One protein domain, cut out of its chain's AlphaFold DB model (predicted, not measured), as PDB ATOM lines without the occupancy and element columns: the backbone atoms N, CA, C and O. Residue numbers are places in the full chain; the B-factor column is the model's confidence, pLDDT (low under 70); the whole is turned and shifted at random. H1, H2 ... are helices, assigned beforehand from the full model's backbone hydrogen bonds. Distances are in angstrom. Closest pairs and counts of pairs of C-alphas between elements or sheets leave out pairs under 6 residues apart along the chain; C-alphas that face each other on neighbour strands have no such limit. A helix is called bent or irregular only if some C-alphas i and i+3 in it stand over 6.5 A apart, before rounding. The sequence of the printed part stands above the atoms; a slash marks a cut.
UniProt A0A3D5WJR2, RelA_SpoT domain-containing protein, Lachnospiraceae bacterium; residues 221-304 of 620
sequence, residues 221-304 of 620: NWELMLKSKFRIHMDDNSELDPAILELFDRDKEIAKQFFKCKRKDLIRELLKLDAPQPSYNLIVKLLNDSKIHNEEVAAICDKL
ATOM      1  N   ASN A 221      66.995  71.733 125.966       95.31
ATOM      2  CA  ASN A 221      68.421  71.647 125.645       95.31
ATOM      3  C   ASN A 221      68.720  70.286 124.990       95.31
ATOM      4  O   ASN A 221      69.246  69.381 125.643       95.31
ATOM      5  N   TRP A 222      68.335  70.105 123.726       95.56
ATOM      6  CA  TRP A 222      68.271  68.787 123.078       95.56
ATOM      7  C   TRP A 222      69.614  68.065 122.944       95.56
ATOM      8  O   TRP A 222      69.701  66.878 123.254       95.56
ATOM      9  N   GLU A 223      70.677  68.765 122.565       94.38
ATOM     10  CA  GLU A 223      72.024  68.188 122.465       94.38
ATOM     11  C   GLU A 223      72.528  67.696 123.823       94.38
ATOM     12  O   GLU A 223      72.930  66.542 123.977       94.38
ATOM     13  N   LEU A 224      72.421  68.542 124.853       93.88
ATOM     14  CA  LEU A 224      72.809  68.184 126.216       93.88
ATOM     15  C   LEU A 224      71.945  67.049 126.770       93.88
ATOM     16  O   LEU A 224      72.455  66.200 127.503       93.88
ATOM     17  N   MET A 225      70.663  66.993 126.395       95.56
ATOM     18  CA  MET A 225      69.772  65.874 126.700       95.56
ATOM     19  C   MET A 225      70.308  64.575 126.091       95.56
ATOM     20  O   MET A 225      70.485  63.609 126.830       95.56
ATOM     21  N   LEU A 226      70.649  64.558 124.798       94.69
ATOM     22  CA  LEU A 226      71.213  63.382 124.125       94.69
ATOM     23  C   LEU A 226      72.570  62.978 124.732       94.69
ATOM     24  O   LEU A 226      72.766  61.807 125.066       94.69
ATOM     25  N   LYS A 227      73.478  63.940 124.957       92.75
ATOM     26  CA  LYS A 227      74.818  63.708 125.529       92.75
ATOM     27  C   LYS A 227      74.739  63.051 126.908       92.75
ATOM     28  O   LYS A 227      75.350  62.010 127.141       92.75
ATOM     29  N   SER A 228      73.941  63.618 127.811       93.88
ATOM     30  CA  SER A 228      73.772  63.092 129.175       93.88
ATOM     31  C   SER A 228      72.947  61.798 129.229       93.88
ATOM     32  O   SER A 228      73.210  60.938 130.074       93.88
ATOM     33  N   LYS A 229      71.994  61.605 128.305       94.81
ATOM     34  CA  LYS A 229      71.190  60.379 128.204       94.81
ATOM     35  C   LYS A 229      72.019  59.180 127.751       94.81
ATOM     36  O   LYS A 229      71.920  58.110 128.355       94.81
ATOM     37  N   PHE A 230      72.785  59.345 126.674       94.12
ATOM     38  CA  PHE A 230      73.474  58.239 126.012       94.12
ATOM     39  C   PHE A 230      74.905  58.035 126.490       94.12
ATOM     40  O   PHE A 230      75.397  56.922 126.341       94.12
ATOM     41  N   ARG A 231      75.544  59.046 127.101       93.44
ATOM     42  CA  ARG A 231      76.885  58.937 127.706       93.44
ATOM     43  C   ARG A 231      77.870  58.209 126.790       93.44
ATOM     44  O   ARG A 231      78.527  57.251 127.194       93.44
ATOM     45  N   ILE A 232      77.915  58.629 125.534       90.00
ATOM     46  CA  ILE A 232      78.854  58.114 124.544       90.00
ATOM     47  C   ILE A 232      79.874  59.188 124.198       90.00
ATOM     48  O   ILE A 232      79.556  60.378 124.180       90.00
ATOM     49  N   HIS A 233      81.097  58.747 123.948       87.69
ATOM     50  CA  HIS A 233      82.163  59.587 123.449       87.69
ATOM     51  C   HIS A 233      81.828  60.023 122.017       87.69
ATOM     52  O   HIS A 233      81.544  59.185 121.162       87.69
ATOM     53  N   MET A 234      81.814  61.335 121.794       83.31
ATOM     54  CA  MET A 234      81.511  62.003 120.525       83.31
ATOM     55  C   MET A 234      82.583  63.069 120.285       83.31
ATOM     56  O   MET A 234      83.186  63.538 121.253       83.31
ATOM     57  N   ASP A 235      82.792  63.466 119.030       69.12
ATOM     58  CA  ASP A 235      83.625  64.631 118.710       69.12
ATOM     59  C   ASP A 235      83.008  65.894 119.339       69.12
ATOM     60  O   ASP A 235      81.800  66.142 119.206       69.12
ATOM     61  N   ASP A 236      83.826  66.675 120.047       62.84
ATOM     62  CA  ASP A 236      83.397  67.870 120.782       62.84
ATOM     63  C   ASP A 236      82.870  68.975 119.847       62.84
ATOM     64  O   ASP A 236      82.150  69.859 120.305       62.84
ATOM     65  N   ASN A 237      83.156  68.887 118.541       68.44
ATOM     66  CA  ASN A 237      82.660  69.807 117.510       68.44
ATOM     67  C   ASN A 237      81.360  69.346 116.823       68.44
ATOM     68  O   ASN A 237      80.940  69.950 115.836       68.44
ATOM     69  N   SER A 238      80.742  68.248 117.272       74.12
ATOM     70  CA  SER A 238      79.486  67.781 116.675       74.12
ATOM     71  C   SER A 238      78.293  68.601 117.176       74.12
ATOM     72  O   SER A 238      78.021  68.641 118.372       74.12
ATOM     73  N   GLU A 239      77.557  69.216 116.251       87.56
ATOM     74  CA  GLU A 239      76.300  69.934 116.511       87.56
ATOM     75  C   GLU A 239      75.122  69.179 115.875       87.56
ATOM     76  O   GLU A 239      75.270  68.462 114.874       87.56
ATOM     77  N   LEU A 240      73.944  69.298 116.479       90.69
ATOM     78  CA  LEU A 240      72.705  68.766 115.927       90.69
ATOM     79  C   LEU A 240      72.240  69.657 114.773       90.69
ATOM     80  O   LEU A 240      72.278  70.882 114.858       90.69
ATOM     81  N   ASP A 241      71.782  69.035 113.688       91.69
ATOM     82  CA  ASP A 241      71.328  69.774 112.514       91.69
ATOM     83  C   ASP A 241      70.187  70.751 112.879       91.69
ATOM     84  O   ASP A 241      69.236  70.349 113.571       91.69
ATOM     85  N   PRO A 242      70.234  72.014 112.405       93.12
ATOM     86  CA  PRO A 242      69.219  73.018 112.713       93.12
ATOM     87  C   PRO A 242      67.782  72.582 112.409       93.12
ATOM     88  O   PRO A 242      66.870  72.957 113.144       93.12
ATOM     89  N   ALA A 243      67.558  71.758 111.379       93.19
ATOM     90  CA  ALA A 243      66.222  71.265 111.050       93.19
ATOM     91  C   ALA A 243      65.698  70.263 112.093       93.19
ATOM     92  O   ALA A 243      64.496  70.219 112.361       93.19
ATOM     93  N   ILE A 244      66.583  69.471 112.713       93.94
ATOM     94  CA  ILE A 244      66.208  68.572 113.815       93.94
ATOM     95  C   ILE A 244      65.922  69.389 115.081       93.94
ATOM     96  O   ILE A 244      64.953  69.096 115.782       93.94
ATOM     97  N   LEU A 245      66.723  70.427 115.357       94.94
ATOM     98  CA  LEU A 245      66.486  71.344 116.479       94.94
ATOM     99  C   LEU A 245      65.115  72.024 116.363       94.94
ATOM    100  O   LEU A 245      64.317  71.943 117.295       94.94
ATOM    101  N   GLU A 246      64.805  72.602 115.201       95.00
ATOM    102  CA  GLU A 246      63.513  73.249 114.943       95.00
ATOM    103  C   GLU A 246      62.345  72.261 115.090       95.00
ATOM    104  O   GLU A 246      61.315  72.590 115.685       95.00
ATOM    105  N   LEU A 247      62.508  71.021 114.610       95.06
ATOM    106  CA  LEU A 247      61.505  69.968 114.766       95.06
ATOM    107  C   LEU A 247      61.256  69.622 116.242       95.06
ATOM    108  O   LEU A 247      60.103  69.503 116.656       95.06
ATOM    109  N   PHE A 248      62.315  69.471 117.039       96.50
ATOM    110  CA  PHE A 248      62.205  69.159 118.467       96.50
ATOM    111  C   PHE A 248      61.630  70.320 119.287       96.50
ATOM    112  O   PHE A 248      60.865  70.081 120.224       96.50
ATOM    113  N   ASP A 249      61.944  71.565 118.924       95.25
ATOM    114  CA  ASP A 249      61.353  72.754 119.546       95.25
ATOM    115  C   ASP A 249      59.862  72.880 119.233       95.25
ATOM    116  O   ASP A 249      59.064  73.214 120.117       95.25
ATOM    117  N   ARG A 250      59.476  72.567 117.991       95.81
ATOM    118  CA  ARG A 250      58.083  72.587 117.539       95.81
ATOM    119  C   ARG A 250      57.250  71.479 118.182       95.81
ATOM    120  O   ARG A 250      56.124  71.743 118.600       95.81
ATOM    121  N   ASP A 251      57.782  70.258 118.266       94.25
ATOM    122  CA  ASP A 251      57.106  69.110 118.873       94.25
ATOM    123  C   ASP A 251      58.008  68.354 119.863       94.25
ATOM    124  O   ASP A 251      58.758  67.427 119.534       94.25
ATOM    125  N   LYS A 252      57.850  68.708 121.142       94.06
ATOM    126  CA  LYS A 252      58.585  68.085 122.250       94.06
ATOM    127  C   LYS A 252      58.253  66.604 122.441       94.06
ATOM    128  O   LYS A 252      59.062  65.883 123.029       94.06
ATOM    129  N   GLU A 253      57.095  66.122 121.981       93.62
ATOM    130  CA  GLU A 253      56.761  64.699 122.094       93.62
ATOM    131  C   GLU A 253      57.611  63.847 121.144       93.62
ATOM    132  O   GLU A 253      57.888  62.693 121.481       93.62
ATOM    133  N   ILE A 254      58.123  64.404 120.038       94.44
ATOM    134  CA  ILE A 254      59.129  63.734 119.198       94.44
ATOM    135  C   ILE A 254      60.442  63.596 119.981       94.44
ATOM    136  O   ILE A 254      60.935  62.482 120.166       94.44
ATOM    137  N   ALA A 255      60.968  64.687 120.548       94.44
ATOM    138  CA  ALA A 255      62.196  64.661 121.358       94.44
ATOM    139  C   ALA A 255      62.098  63.691 122.557       94.44
ATOM    140  O   ALA A 255      63.054  62.999 122.919       94.44
ATOM    141  N   LYS A 256      60.908  63.575 123.159       95.69
ATOM    142  CA  LYS A 256      60.618  62.642 124.258       95.69
ATOM    143  C   LYS A 256      60.772  61.176 123.859       95.69
ATOM    144  O   LYS A 256      61.134  60.357 124.707       95.69
ATOM    145  N   GLN A 257      60.483  60.826 122.606       96.50
ATOM    146  CA  GLN A 257      60.659  59.461 122.103       96.50
ATOM    147  C   GLN A 257      62.147  59.082 122.088       96.50
ATOM    148  O   GLN A 257      62.501  58.009 122.582       96.50
ATOM    149  N   PHE A 258      63.027  60.003 121.677       96.38
ATOM    150  CA  PHE A 258      64.485  59.837 121.778       96.38
ATOM    151  C   PHE A 258      64.952  59.742 123.234       96.38
ATOM    152  O   PHE A 258      65.676  58.812 123.588       96.38
ATOM    153  N   PHE A 259      64.469  60.622 124.117       95.31
ATOM    154  CA  PHE A 259      64.792  60.576 125.551       95.31
ATOM    155  C   PHE A 259      64.409  59.237 126.219       95.31
ATOM    156  O   PHE A 259      65.091  58.766 127.136       95.31
ATOM    157  N   LYS A 260      63.316  58.601 125.778       95.19
ATOM    158  CA  LYS A 260      62.859  57.301 126.300       95.19
ATOM    159  C   LYS A 260      63.665  56.109 125.780       95.19
ATOM    160  O   LYS A 260      63.583  55.039 126.389       95.19
ATOM    161  N   CYS A 261      64.441  56.266 124.708       95.69
ATOM    162  CA  CYS A 261      65.262  55.184 124.173       95.69
ATOM    163  C   CYS A 261      66.311  54.726 125.196       95.69
ATOM    164  O   CYS A 261      66.839  55.512 125.990       95.69
ATOM    165  N   LYS A 262      66.608  53.422 125.204       92.44
ATOM    166  CA  LYS A 262      67.630  52.861 126.093       92.44
ATOM    167  C   LYS A 262      69.001  53.006 125.442       92.44
ATOM    168  O   LYS A 262      69.156  52.748 124.254       92.44
ATOM    169  N   ARG A 263      70.020  53.305 126.250       91.94
ATOM    170  CA  ARG A 263      71.422  53.394 125.805       91.94
ATOM    171  C   ARG A 263      71.894  52.137 125.067       91.94
ATOM    172  O   ARG A 263      72.511  52.228 124.015       91.94
ATOM    173  N   LYS A 264      71.514  50.960 125.572       90.31
ATOM    174  CA  LYS A 264      71.815  49.664 124.947       90.31
ATOM    175  C   LYS A 264      71.258  49.531 123.525       90.31
ATOM    176  O   LYS A 264      71.857  48.834 122.715       90.31
ATOM    177  N   ASP A 265      70.118  50.151 123.223       91.38
ATOM    178  CA  ASP A 265      69.533  50.072 121.884       91.38
ATOM    179  C   ASP A 265      70.383  50.856 120.879       91.38
ATOM    180  O   ASP A 265      70.720  50.306 119.837       91.38
ATOM    181  N   LEU A 266      70.839  52.061 121.241       93.00
ATOM    182  CA  LEU A 266      71.778  52.839 120.427       93.00
ATOM    183  C   LEU A 266      73.086  52.076 120.169       93.00
ATOM    184  O   LEU A 266      73.527  51.980 119.029       93.00
ATOM    185  N   ILE A 267      73.689  51.505 121.215       91.31
ATOM    186  CA  ILE A 267      74.968  50.784 121.098       91.31
ATOM    187  C   ILE A 267      74.851  49.584 120.152       91.31
ATOM    188  O   ILE A 267      75.755  49.336 119.360       91.31
ATOM    189  N   ARG A 268      73.721  48.864 120.173       89.38
ATOM    190  CA  ARG A 268      73.482  47.770 119.219       89.38
ATOM    191  C   ARG A 268      73.405  48.245 117.774       89.38
ATOM    192  O   ARG A 268      73.826  47.499 116.900       89.38
ATOM    193  N   GLU A 269      72.846  49.423 117.516       89.44
ATOM    194  CA  GLU A 269      72.811  49.978 116.161       89.44
ATOM    195  C   GLU A 269      74.193  50.471 115.720       89.44
ATOM    196  O   GLU A 269      74.581  50.215 114.585       89.44
ATOM    197  N   LEU A 270      74.974  51.078 116.622       89.12
ATOM    198  CA  LEU A 270      76.362  51.472 116.345       89.12
ATOM    199  C   LEU A 270      77.236  50.264 115.969       89.12
ATOM    200  O   LEU A 270      77.972  50.332 114.993       89.12
ATOM    201  N   LEU A 271      77.092  49.130 116.663       85.69
ATOM    202  CA  LEU A 271      77.838  47.895 116.371       85.69
ATOM    203  C   LEU A 271      77.580  47.296 114.981       85.69
ATOM    204  O   LEU A 271      78.349  46.449 114.538       85.69
ATOM    205  N   LYS A 272      76.488  47.679 114.306       85.06
ATOM    206  CA  LYS A 272      76.191  47.212 112.942       85.06
ATOM    207  C   LYS A 272      76.934  48.012 111.875       85.06
ATOM    208  O   LYS A 272      76.946  47.597 110.719       85.06
ATOM    209  N   LEU A 273      77.467  49.176 112.239       82.62
ATOM    210  CA  LEU A 273      78.178  50.060 111.331       82.62
ATOM    211  C   LEU A 273      79.668  49.717 111.321       82.62
ATOM    212  O   LEU A 273      80.228  49.307 112.335       82.62
ATOM    213  N   ASP A 274      80.309  49.931 110.176       75.00
ATOM    214  CA  ASP A 274      81.761  49.822 110.047       75.00
ATOM    215  C   ASP A 274      82.404  51.127 110.550       75.00
ATOM    216  O   ASP A 274      82.125  52.200 110.014       75.00
ATOM    217  N   ALA A 275      83.176  51.047 111.638       68.62
ATOM    218  CA  ALA A 275      83.882  52.162 112.289       68.62
ATOM    219  C   ALA A 275      83.094  53.499 112.426       68.62
ATOM    220  O   ALA A 275      83.594  54.559 112.030       68.62
ATOM    221  N   PRO A 276      81.876  53.507 113.005       77.06
ATOM    222  CA  PRO A 276      81.088  54.726 113.167       77.06
ATOM    223  C   PRO A 276      81.784  55.767 114.050       77.06
ATOM    224  O   PRO A 276      82.416  55.439 115.053       77.06
ATOM    225  N   GLN A 277      81.578  57.042 113.712       78.56
ATOM    226  CA  GLN A 277      81.898  58.187 114.566       78.56
ATOM    227  C   GLN A 277      80.599  58.714 115.188       78.56
ATOM    228  O   GLN A 277      79.781  59.314 114.478       78.56
ATOM    229  N   PRO A 278      80.348  58.463 116.487       85.62
ATOM    230  CA  PRO A 278      79.125  58.911 117.129       85.62
ATOM    231  C   PRO A 278      78.991  60.441 117.088       85.62
ATOM    232  O   PRO A 278      79.890  61.175 117.489       85.62
ATOM    233  N   SER A 279      77.842  60.916 116.611       89.19
ATOM    234  CA  SER A 279      77.449  62.329 116.568       89.19
ATOM    235  C   SER A 279      75.961  62.449 116.881       89.19
ATOM    236  O   SER A 279      75.219  61.472 116.731       89.19
ATOM    237  N   TYR A 280      75.488  63.637 117.265       91.50
ATOM    238  CA  TYR A 280      74.064  63.845 117.548       91.50
ATOM    239  C   TYR A 280      73.162  63.433 116.380       91.50
ATOM    240  O   TYR A 280      72.184  62.711 116.574       91.50
ATOM    241  N   ASN A 281      73.541  63.809 115.160       91.06
ATOM    242  CA  ASN A 281      72.792  63.482 113.949       91.06
ATOM    243  C   ASN A 281      72.750  61.971 113.681       91.06
ATOM    244  O   ASN A 281      71.694  61.432 113.350       91.06
ATOM    245  N   LEU A 282      73.873  61.269 113.878       89.88
ATOM    246  CA  LEU A 282      73.921  59.814 113.728       89.88
ATOM    247  C   LEU A 282      73.063  59.110 114.786       89.88
ATOM    248  O   LEU A 282      72.345  58.170 114.459       89.88
ATOM    249  N   ILE A 283      73.085  59.581 116.036       92.25
ATOM    250  CA  ILE A 283      72.243  59.042 117.114       92.25
ATOM    251  C   ILE A 283      70.764  59.174 116.753       92.25
ATOM    252  O   ILE A 283      70.019  58.196 116.852       92.25
ATOM    253  N   VAL A 284      70.341  60.369 116.328       94.25
ATOM    254  CA  VAL A 284      68.952  60.628 115.934       94.25
ATOM    255  C   VAL A 284      68.563  59.735 114.761       94.25
ATOM    256  O   VAL A 284      67.536  59.064 114.833       94.25
ATOM    257  N   LYS A 285      69.412  59.631 113.736       92.56
ATOM    258  CA  LYS A 285      69.168  58.752 112.591       92.56
ATOM    259  C   LYS A 285      69.000  57.289 113.009       92.56
ATOM    260  O   LYS A 285      67.961  56.697 112.743       92.56
ATOM    261  N   LEU A 286      69.965  56.724 113.735       92.94
ATOM    262  CA  LEU A 286      69.941  55.309 114.126       92.94
ATOM    263  C   LEU A 286      68.747  54.957 115.014       92.94
ATOM    264  O   LEU A 286      68.135  53.900 114.854       92.94
ATOM    265  N   LEU A 287      68.391  55.828 115.958       95.69
ATOM    266  CA  LEU A 287      67.231  55.604 116.820       95.69
ATOM    267  C   LEU A 287      65.913  55.796 116.069       95.69
ATOM    268  O   LEU A 287      64.947  55.078 116.347       95.69
ATOM    269  N   ASN A 288      65.873  56.711 115.099       95.56
ATOM    270  CA  ASN A 288      64.722  56.852 114.222       95.56
ATOM    271  C   ASN A 288      64.520  55.610 113.357       95.56
ATOM    272  O   ASN A 288      63.431  55.041 113.357       95.56
ATOM    273  N   ASP A 289      65.582  55.129 112.722       92.50
ATOM    274  CA  ASP A 289      65.534  53.993 111.806       92.50
ATOM    275  C   ASP A 289      65.218  52.670 112.519       92.50
ATOM    276  O   ASP A 289      64.640  51.769 111.914       92.50
ATOM    277  N   SER A 290      65.569  52.539 113.804       93.25
ATOM    278  CA  SER A 290      65.443  51.277 114.551       93.25
ATOM    279  C   SER A 290      64.302  51.211 115.573       93.25
ATOM    280  O   SER A 290      63.877  50.103 115.920       93.25
ATOM    281  N   LYS A 291      63.846  52.348 116.125       94.25
ATOM    282  CA  LYS A 291      62.881  52.380 117.245       94.25
ATOM    283  C   LYS A 291      61.712  53.335 117.056       94.25
ATOM    284  O   LYS A 291      60.613  53.001 117.494       94.25
ATOM    285  N   ILE A 292      61.957  54.527 116.518       95.12
ATOM    286  CA  ILE A 292      60.982  55.628 116.556       95.12
ATOM    287  C   ILE A 292      60.159  55.708 115.265       95.12
ATOM    288  O   ILE A 292      58.946  55.878 115.338       95.12
ATOM    289  N   HIS A 293      60.794  55.527 114.107       94.94
ATOM    290  CA  HIS A 293      60.171  55.513 112.782       94.94
ATOM    291  C   HIS A 293      59.312  56.757 112.478       94.94
ATOM    292  O   HIS A 293      58.231  56.651 111.902       94.94
ATOM    293  N   ASN A 294      59.781  57.947 112.868       95.88
ATOM    294  CA  ASN A 294      59.120  59.207 112.543       95.88
ATOM    295  C   ASN A 294      59.490  59.653 111.115       95.88
ATOM    296  O   ASN A 294      60.672  59.765 110.780       95.88
ATOM    297  N   GLU A 295      58.477  59.916 110.285       94.19
ATOM    298  CA  GLU A 295      58.647  60.262 108.867       94.19
ATOM    299  C   GLU A 295      59.324  61.624 108.654       94.19
ATOM    300  O   GLU A 295      60.136  61.768 107.742       94.19
ATOM    301  N   GLU A 296      59.045  62.614 109.506       93.25
ATOM    302  CA  GLU A 296      59.664  63.942 109.400       93.25
ATOM    303  C   GLU A 296      61.148  63.895 109.762       93.25
ATOM    304  O   GLU A 296      61.978  64.455 109.046       93.25
ATOM    305  N   VAL A 297      61.496  63.166 110.828       93.00
ATOM    306  CA  VAL A 297      62.898  62.925 111.195       93.00
ATOM    307  C   VAL A 297      63.616  62.171 110.076       93.00
ATOM    308  O   VAL A 297      64.717  62.564 109.700       93.00
ATOM    309  N   ALA A 298      62.992  61.137 109.500       92.81
ATOM    310  CA  ALA A 298      63.571  60.386 108.385       92.81
ATOM    311  C   ALA A 298      63.847  61.299 107.180       92.81
ATOM    312  O   ALA A 298      64.961  61.320 106.662       92.81
ATOM    313  N   ALA A 299      62.881  62.142 106.802       92.75
ATOM    314  CA  ALA A 299      63.021  63.078 105.690       92.75
ATOM    315  C   ALA A 299      64.134  64.122 105.898       92.75
ATOM    316  O   ALA A 299      64.720  64.592 104.918       92.75
ATOM    317  N   ILE A 300      64.424  64.506 107.147       91.31
ATOM    318  CA  ILE A 300      65.575  65.356 107.484       91.31
ATOM    319  C   ILE A 300      66.868  64.533 107.400       91.31
ATOM    320  O   ILE A 300      67.792  64.914 106.683       91.31
ATOM    321  N   CYS A 301      66.921  63.370 108.056       88.81
ATOM    322  CA  CYS A 301      68.093  62.490 108.109       88.81
ATOM    323  C   CYS A 301      68.525  61.902 106.750       88.81
ATOM    324  O   CYS A 301      69.683  61.499 106.608       88.81
ATOM    325  N   ASP A 302      67.626  61.838 105.767       86.56
ATOM    326  CA  ASP A 302      67.921  61.429 104.386       86.56
ATOM    327  C   ASP A 302      68.599  62.532 103.568       86.56
ATOM    328  O   ASP A 302      69.322  62.243 102.613       86.56
ATOM    329  N   LYS A 303      68.382  63.798 103.943       85.44
ATOM    330  CA  LYS A 303      69.023  64.967 103.322       85.44
ATOM    331  C   LYS A 303      70.369  65.296 103.953       85.44
ATOM    332  O   LYS A 303      71.170  65.988 103.327       85.44
ATOM    333  N   LEU A 304      70.610  64.821 105.175       79.75
ATOM    334  CA  LEU A 304      71.917  64.936 105.803       79.75
ATOM    335  C   LEU A 304      72.951  64.213 104.937       79.75
ATOM    336  O   LEU A 304      72.664  63.110 104.454       79.75
TER     337      LEU A 304
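What this domain is: This is residues 221 to 304 of the 620 residues of the protein "RelA_SpoT domain-containing protein" of Lachnospiraceae bacterium (UniProt A0A3D5WJR2). Six short helices make a compact ball round H5, which runs through the middle with H3, H4 and H6 packed on it. H1 and H3 lie side by side, H5 and H6 form a hairpin, and the loop of residues 271 to 276 sticks out. The 84 printed residues hold six named helices, H1 to H6 in chain order, and no named strand: all helix. The radius of gyration of the C-alphas is 11.7 A and the spans are 32 by 24 by 24 A.

Where its parts are: Find C-alpha 222 at (68.271, 68.787, 123.078); from there H1 runs 12.1 A to residue 230. Next come H2, residues 242 to 250, 12.1 A, and H3, residues 252 to 260, 12.3 A. H4 holds residues 263 to 270, 10.8 A. H5 begins at C-alpha 280, (74.064, 63.845, 117.548), and runs 15.5 A to residue 292; it is only just irregular, C-alphas 289 and 292 being 6.8 A apart. H6, residues 295 to 301, 9.7 A, ends at C-alpha 301, (68.093, 62.490, 108.109).

How they stand to each other: Start at the hub, H5. It touches H4 about perpendicular, 79 degrees, the closest C-alphas being Glu 269 and Leu 286, 6.4 A. It touches H3 at 85 degrees, closest at Gln 257 and Ile 292, 6.8 A. With H6 it forms a helical hairpin, Lys 285 to Cys 301, 5.9 A, at a shallow tilt of 31 degrees, opposite ways. H1 touches H3, Lys 229 to Phe 259, 6.9 A, at a shallow tilt of 17 degrees, the same way. H2 and H6 only just touch, with 3 pairs of C-alphas within 8 A, closest at Ala 243 and Ile 300, 6.9 A. H2 and H4 are apart. Every O i to N i+4 pair is within hydrogen-bond range in H1, H2, H4 and H6; H3 has 4 of 5, H5 8 of 9.

The domain as a whole: Look at Arg 250 and Asp 274 for the farthest C-alphas, 33.7 A apart. The printed part has no cut, and the link from H1 to H2 is long, 11 residues. Residues 235 to 237 and 275 are under pLDDT 70.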